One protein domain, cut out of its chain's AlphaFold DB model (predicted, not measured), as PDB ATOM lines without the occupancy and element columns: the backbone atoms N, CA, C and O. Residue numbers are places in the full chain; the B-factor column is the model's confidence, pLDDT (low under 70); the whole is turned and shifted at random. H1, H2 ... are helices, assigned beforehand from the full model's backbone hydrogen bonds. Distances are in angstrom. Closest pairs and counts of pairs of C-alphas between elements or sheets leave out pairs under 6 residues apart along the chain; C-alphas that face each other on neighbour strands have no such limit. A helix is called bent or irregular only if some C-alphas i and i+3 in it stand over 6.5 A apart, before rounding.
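Overview. This is residues 60 to 112 of the 112 residues of an uncharacterized protein of Staphylococcus schleiferi (UniProt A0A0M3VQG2). A long helical hairpin: H1 and H2 lie side by side along nearly the full length of a rod, joined by a tight turn at one end, and H1 has a kink near its free end. The printed part has 53 residues with two named helices, H1 then H2, and no named strand; the class is all helix. It is only just loose, close to compact, with a radius of gyration of the C-alphas of 12.4 A, and spans 42 by 17 by 11 A.

Along the chain. H1, residues 60 to 83, is 34.4 A long from C-alpha 60 at (102.431, 178.881, 191.506) to C-alpha 83. It has a kink of 30 degrees near residue 67 and is irregular: C-alphas 65 and 68 are 7.1 A apart. H2, residues 87 to 109, is 32.9 A long and ends at C-alpha 109 at (116.436, 178.636, 188.171).

Arrangement. H1 and H2 touch and form a helical hairpin; their closest C-alphas, of Gly 81 and Pro 87, are 3.7 A apart. They run opposite ways at a shallow tilt of 30 degrees. In H2 every O i to N i+4 pair is within hydrogen-bond range; in H1, 18 of 20 are.

Size, cuts and confidence. The two C-alphas farthest apart, of Asn 85 and Asp 112, are 42.6 A apart. The printed part has no cut, and the link from H1 to H2 is tight. Mean pLDDT of the printed part is 84.4; residues 111 to 112 are under 70.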
ATOM      1  N   ASP A  60     102.507 178.480 192.920       73.94
ATOM      2  CA  ASP A  60     102.431 178.881 191.506       73.94
ATOM      3  C   ASP A  60     103.762 178.681 190.763       73.94
ATOM      4  O   ASP A  60     103.781 178.250 189.611       73.94
ATOM      5  N   GLU A  61     104.882 178.888 191.455       77.75
ATOM      6  CA  GLU A  61     106.232 178.669 190.926       77.75
ATOM      7  C   GLU A  61     106.478 177.193 190.561       77.75
ATOM      8  O   GLU A  61     106.906 176.867 189.451       77.75
ATOM      9  N   ARG A  62     106.123 176.256 191.454       74.25
ATOM     10  CA  ARG A  62     106.256 174.814 191.182       74.25
ATOM     11  C   ARG A  62     105.314 174.369 190.069       74.25
ATOM     12  O   ARG A  62     105.698 173.540 189.244       74.25
ATOM     13  N   LYS A  63     104.117 174.952 189.992       73.50
ATOM     14  CA  LYS A  63     103.156 174.683 188.918       73.50
ATOM     15  C   LYS A  63     103.720 175.040 187.543       73.50
ATOM     16  O   LYS A  63     103.588 174.239 186.621       73.50
ATOM     17  N   GLN A  64     104.368 176.196 187.408       79.19
ATOM     18  CA  GLN A  64     104.987 176.608 186.144       79.19
ATOM     19  C   GLN A  64     106.194 175.738 185.771       79.19
ATOM     20  O   GLN A  64     106.392 175.419 184.599       79.19
ATOM     21  N   LEU A  65     106.971 175.309 186.766       81.06
ATOM     22  CA  LEU A  65     108.172 174.507 186.546       81.06
ATOM     23  C   LEU A  65     107.887 173.055 186.168       81.06
ATOM     24  O   LEU A  65     108.512 172.531 185.245       81.06
ATOM     25  N   PHE A  66     106.963 172.402 186.874       82.50
ATOM     26  CA  PHE A  66     106.718 170.965 186.736       82.50
ATOM     27  C   PHE A  66     105.451 170.641 185.939       82.50
ATOM     28  O   PHE A  66     105.382 169.569 185.347       82.50
ATOM     29  N   GLY A  67     104.468 171.546 185.871       78.81
ATOM     30  CA  GLY A  67     103.184 171.305 185.200       78.81
ATOM     31  C   GLY A  67     103.315 171.018 183.698       78.81
ATOM     32  O   GLY A  67     102.910 169.936 183.265       78.81
ATOM     33  N   PRO A  68     103.900 171.930 182.895       85.56
ATOM     34  CA  PRO A  68     104.054 171.706 181.459       85.56
ATOM     35  C   PRO A  68     104.901 170.465 181.125       85.56
ATOM     36  O   PRO A  68     104.437 169.655 180.323       85.56
ATOM     37  N   PRO A  69     106.078 170.229 181.748       88.56
ATOM     38  CA  PRO A  69     106.852 169.012 181.499       88.56
ATOM     39  C   PRO A  69     106.109 167.714 181.819       88.56
ATOM     40  O   PRO A  69     106.249 166.749 181.074       88.56
ATOM     41  N   LEU A  70     105.301 167.679 182.884       84.56
ATOM     42  CA  LEU A  70     104.488 166.505 183.216       84.56
ATOM     43  C   LEU A  70     103.377 166.253 182.209       84.56
ATOM     44  O   LEU A  70     103.203 165.111 181.798       84.56
ATOM     45  N   LEU A  71     102.651 167.291 181.789       80.94
ATOM     46  CA  LEU A  71     101.615 167.161 180.761       80.94
ATOM     47  C   LEU A  71     102.204 166.665 179.438       80.94
ATOM     48  O   LEU A  71     101.694 165.716 178.849       80.94
ATOM     49  N   ILE A  72     103.305 167.277 179.000       85.50
ATOM     50  CA  ILE A  72     103.993 166.898 177.764       85.50
ATOM     51  C   ILE A  72     104.532 165.467 177.875       85.50
ATOM     52  O   ILE A  72     104.296 164.654 176.984       85.50
ATOM     53  N   GLY A  73     105.205 165.140 178.982       89.44
ATOM     54  CA  GLY A  73     105.739 163.805 179.241       89.44
ATOM     55  C   GLY A  73     104.649 162.739 179.245       89.44
ATOM     56  O   GLY A  73     104.814 161.702 178.608       89.44
ATOM     57  N   LEU A  74     103.507 163.014 179.879       84.81
ATOM     58  CA  LEU A  74     102.354 162.119 179.904       84.81
ATOM     59  C   LEU A  74     101.809 161.852 178.498       84.81
ATOM     60  O   LEU A  74     101.601 160.698 178.140       84.81
ATOM     61  N   ILE A  75     101.596 162.901 177.695       83.00
ATOM     62  CA  ILE A  75     101.051 162.773 176.337       83.00
ATOM     63  C   ILE A  75     102.021 161.995 175.445       83.00
ATOM     64  O   ILE A  75     101.622 161.016 174.821       83.00
ATOM     65  N   ILE A  76     103.299 162.386 175.412       89.81
ATOM     66  CA  ILE A  76     104.315 161.719 174.585       89.81
ATOM     67  C   ILE A  76     104.500 160.269 175.033       89.81
ATOM     68  O   ILE A  76     104.539 159.365 174.200       89.81
ATOM     69  N   GLY A  77     104.577 160.037 176.343       91.62
ATOM     70  CA  GLY A  77     104.702 158.706 176.918       91.62
ATOM     71  C   GLY A  77     103.515 157.815 176.563       91.62
ATOM     72  O   GLY A  77     103.705 156.676 176.147       91.62
ATOM     73  N   LEU A  78     102.292 158.338 176.644       86.00
ATOM     74  CA  LEU A  78     101.086 157.600 176.283       86.00
ATOM     75  C   LEU A  78     101.041 157.283 174.783       86.00
ATOM     76  O   LEU A  78     100.766 156.143 174.422       86.00
ATOM     77  N   LEU A  79     101.386 158.239 173.915       86.00
ATOM     78  CA  LEU A  79     101.480 158.022 172.464       86.00
ATOM     79  C   LEU A  79     102.534 156.965 172.108       86.00
ATOM     80  O   LEU A  79     102.250 156.044 171.342       86.00
ATOM     81  N   ALA A  80     103.726 157.051 172.702       89.56
ATOM     82  CA  ALA A  80     104.773 156.049 172.525       89.56
ATOM     83  C   ALA A  80     104.316 154.678 173.044       89.56
ATOM     84  O   ALA A  80     104.473 153.667 172.370       89.56
ATOM     85  N   GLY A  81     103.682 154.637 174.215       88.62
ATOM     86  CA  GLY A  81     103.136 153.410 174.779       88.62
ATOM     87  C   GLY A  81     102.087 152.764 173.873       88.62
ATOM     88  O   GLY A  81     102.120 151.552 173.697       88.62
ATOM     89  N   ILE A  82     101.195 153.544 173.255       85.25
ATOM     90  CA  ILE A  82     100.233 153.033 172.265       85.25
ATOM     91  C   ILE A  82     100.969 152.407 171.073       85.25
ATOM     92  O   ILE A  82     100.620 151.300 170.672       85.25
ATOM     93  N   LEU A  83     102.015 153.063 170.557       90.94
ATOM     94  CA  LEU A  83     102.805 152.561 169.426       90.94
ATOM     95  C   LEU A  83     103.447 151.192 169.715       90.94
ATOM     96  O   LEU A  83     103.501 150.339 168.835       90.94
ATOM     97  N   PHE A  84     103.885 150.962 170.956       90.88
ATOM     98  CA  PHE A  84     104.471 149.690 171.399       90.88
ATOM     99  C   PHE A  84     103.454 148.720 172.022       90.88
ATOM    100  O   PHE A  84     103.848 147.715 172.613       90.88
ATOM    101  N   ASN A  85     102.150 149.013 171.927       84.50
ATOM    102  CA  ASN A  85     101.067 148.253 172.562       84.50
ATOM    103  C   ASN A  85     101.237 148.072 174.090       84.50
ATOM    104  O   ASN A  85     100.762 147.112 174.697       84.50
ATOM    105  N   GLN A  86     101.930 149.019 174.719       86.00
ATOM    106  CA  GLN A  86     102.191 149.120 176.151       86.00
ATOM    107  C   GLN A  86     101.842 150.538 176.660       86.00
ATOM    108  O   GLN A  86     102.694 151.219 177.243       86.00
ATOM    109  N   PRO A  87     100.595 151.025 176.464       79.81
ATOM    110  CA  PRO A  87     100.186 152.400 176.790       79.81
ATOM    111  C   PRO A  87     100.421 152.756 178.258       79.81
ATOM    112  O   PRO A  87     100.758 153.886 178.594       79.81
ATOM    113  N   LEU A  88     100.291 151.766 179.138       76.62
ATOM    114  CA  LEU A  88     100.451 151.923 180.575       76.62
ATOM    115  C   LEU A  88     101.917 152.129 180.980       76.62
ATOM    116  O   LEU A  88     102.217 153.025 181.768       76.62
ATOM    117  N   ILE A  89     102.830 151.356 180.387       83.38
ATOM    118  CA  ILE A  89     104.276 151.521 180.588       83.38
ATOM    119  C   ILE A  89     104.713 152.878 180.039       83.38
ATOM    120  O   ILE A  89     105.414 153.614 180.727       83.38
ATOM    121  N   GLY A  90     104.238 153.240 178.843       88.25
ATOM    122  CA  GLY A  90     104.501 154.548 178.244       88.25
ATOM    123  C   GLY A  90     104.012 155.715 179.108       88.25
ATOM    124  O   GLY A  90     104.703 156.716 179.272       88.25
ATOM    125  N   CYS A  91     102.845 155.576 179.733       84.88
ATOM    126  CA  CYS A  91     102.312 156.579 180.650       84.88
ATOM    127  C   CYS A  91     103.214 156.763 181.887       84.88
ATOM    128  O   CYS A  91     103.570 157.888 182.239       84.88
ATOM    129  N   LEU A  92     103.657 155.662 182.509       85.56
ATOM    130  CA  LEU A  92     104.569 155.700 183.658       85.56
ATOM    131  C   LEU A  92     105.929 156.312 183.300       85.56
ATOM    132  O   LEU A  92     106.423 157.171 184.033       85.56
ATOM    133  N   THR A  93     106.525 155.916 182.173       89.75
ATOM    134  CA  THR A  93     107.802 156.483 181.717       89.75
ATOM    135  C   THR A  93     107.664 157.970 181.398       89.75
ATOM    136  O   THR A  93     108.518 158.759 181.797       89.75
ATOM    137  N   GLY A  94     106.553 158.374 180.777       90.50
ATOM    138  CA  GLY A  94     106.208 159.770 180.522       90.50
ATOM    139  C   GLY A  94     106.125 160.622 181.790       90.50
ATOM    140  O   GLY A  94     106.692 161.715 181.842       90.50
ATOM    141  N   ILE A  95     105.484 160.102 182.843       87.56
ATOM    142  CA  ILE A  95     105.412 160.757 184.158       87.56
ATOM    143  C   ILE A  95     106.813 160.927 184.759       87.56
ATOM    144  O   ILE A  95     107.161 162.024 185.198       87.56
ATOM    145  N   VAL A  96     107.631 159.869 184.756       89.38
ATOM    146  CA  VAL A  96     109.002 159.910 185.293       89.38
ATOM    147  C   VAL A  96     109.842 160.951 184.551       89.38
ATOM    148  O   VAL A  96     110.473 161.794 185.188       89.38
ATOM    149  N   LEU A  97     109.801 160.952 183.217       91.75
ATOM    150  CA  LEU A  97     110.512 161.927 182.388       91.75
ATOM    151  C   LEU A  97     110.049 163.362 182.663       91.75
ATOM    152  O   LEU A  97     110.883 164.252 182.828       91.75
ATOM    153  N   GLY A  98     108.738 163.589 182.779       89.62
ATOM    154  CA  GLY A  98     108.183 164.901 183.107       89.62
ATOM    155  C   GLY A  98     108.677 165.439 184.454       89.62
ATOM    156  O   GLY A  98     109.052 166.610 184.555       89.62
ATOM    157  N   ILE A  99     108.758 164.577 185.474       87.75
ATOM    158  CA  ILE A  99     109.310 164.931 186.792       87.75
ATOM    159  C   ILE A  99     110.801 165.269 186.690       87.75
ATOM    160  O   ILE A  99     111.232 166.277 187.249       87.75
ATOM    161  N   VAL A 100     111.585 164.460 185.968       90.38
ATOM    162  CA  VAL A 100     113.027 164.689 185.776       90.38
ATOM    163  C   VAL A 100     113.277 166.033 185.093       90.38
ATOM    164  O   VAL A 100     114.094 166.819 185.572       90.38
ATOM    165  N   VAL A 101     112.537 166.348 184.028       91.12
ATOM    166  CA  VAL A 101     112.654 167.639 183.329       91.12
ATOM    167  C   VAL A 101     112.274 168.803 184.247       91.12
ATOM    168  O   VAL A 101     113.000 169.796 184.301       91.12
ATOM    169  N   GLY A 102     111.178 168.685 185.001       88.50
ATOM    170  CA  GLY A 102     110.791 169.700 185.986       88.50
ATOM    171  C   GLY A 102     111.864 169.914 187.061       88.50
ATOM    172  O   GLY A 102     112.175 171.052 187.412       88.50
ATOM    173  N   TRP A 103     112.503 168.836 187.527       87.06
ATOM    174  CA  TRP A 103     113.589 168.903 188.507       87.06
ATOM    175  C   TRP A 103     114.841 169.587 187.948       87.06
ATOM    176  O   TRP A 103     115.445 170.419 188.630       87.06
ATOM    177  N   ILE A 104     115.204 169.293 186.697       90.81
ATOM    178  CA  ILE A 104     116.308 169.960 185.999       90.81
ATOM    179  C   ILE A 104     116.038 171.468 185.898       90.81
ATOM    180  O   ILE A 104     116.899 172.265 186.268       90.81
ATOM    181  N   ARG A 105     114.827 171.868 185.481       89.44
ATOM    182  CA  ARG A 105     114.432 173.286 185.393       89.44
ATOM    183  C   ARG A 105     114.500 173.991 186.745       89.44
ATOM    184  O   ARG A 105     115.072 175.072 186.842       89.44
ATOM    185  N   TYR A 106     113.990 173.351 187.796       87.12
ATOM    186  CA  TYR A 106     114.061 173.878 189.160       87.12
ATOM    187  C   TYR A 106     115.507 174.101 189.631       87.12
ATOM    188  O   TYR A 106     115.798 175.065 190.336       87.12
ATOM    189  N   ARG A 107     116.437 173.220 189.239       86.62
ATOM    190  CA  ARG A 107     117.863 173.353 189.570       86.62
ATOM    191  C   ARG A 107     118.552 174.473 188.796       86.62
ATOM    192  O   ARG A 107     119.458 175.077 189.359       86.62
ATOM    193  N   MET A 108     118.147 174.736 187.555       87.88
ATOM    194  CA  MET A 108     118.684 175.839 186.749       87.88
ATOM    195  C   MET A 108     118.253 177.195 187.316       87.88
ATOM    196  O   MET A 108     119.110 178.018 187.591       87.88
ATOM    197  N   GLN A 109     116.964 177.374 187.626       84.44
ATOM    198  CA  GLN A 109     116.436 178.636 188.171       84.44
ATOM    199  C   GLN A 109     117.032 179.059 189.522       84.44
ATOM    200  O   GLN A 109     116.948 180.219 189.885       84.44
ATOM    201  N   ARG A 110     117.603 178.124 190.292       76.19
ATOM    202  CA  ARG A 110     118.287 178.422 191.564       76.19
ATOM    203  C   ARG A 110     119.767 178.787 191.412       76.19
ATOM    204  O   ARG A 110     120.421 179.019 192.426       76.19
ATOM    205  N   ARG A 111     120.323 178.694 190.202       64.88
ATOM    206  CA  ARG A 111     121.725 179.031 189.914       64.88
ATOM    207  C   ARG A 111     121.903 180.450 189.375       64.88
ATOM    208  O   ARG A 111     123.042 180.908 189.382       64.88
ATOM    209  N   ASP A 112     120.814 181.085 188.956       52.84
ATOM    210  CA  ASP A 112     120.739 182.488 188.540       52.84
ATOM    211  C   ASP A 112     120.293 183.365 189.722       52.84
ATOM    212  O   ASP A 112     120.761 184.523 189.805       52.84
TER     213      ASP A 112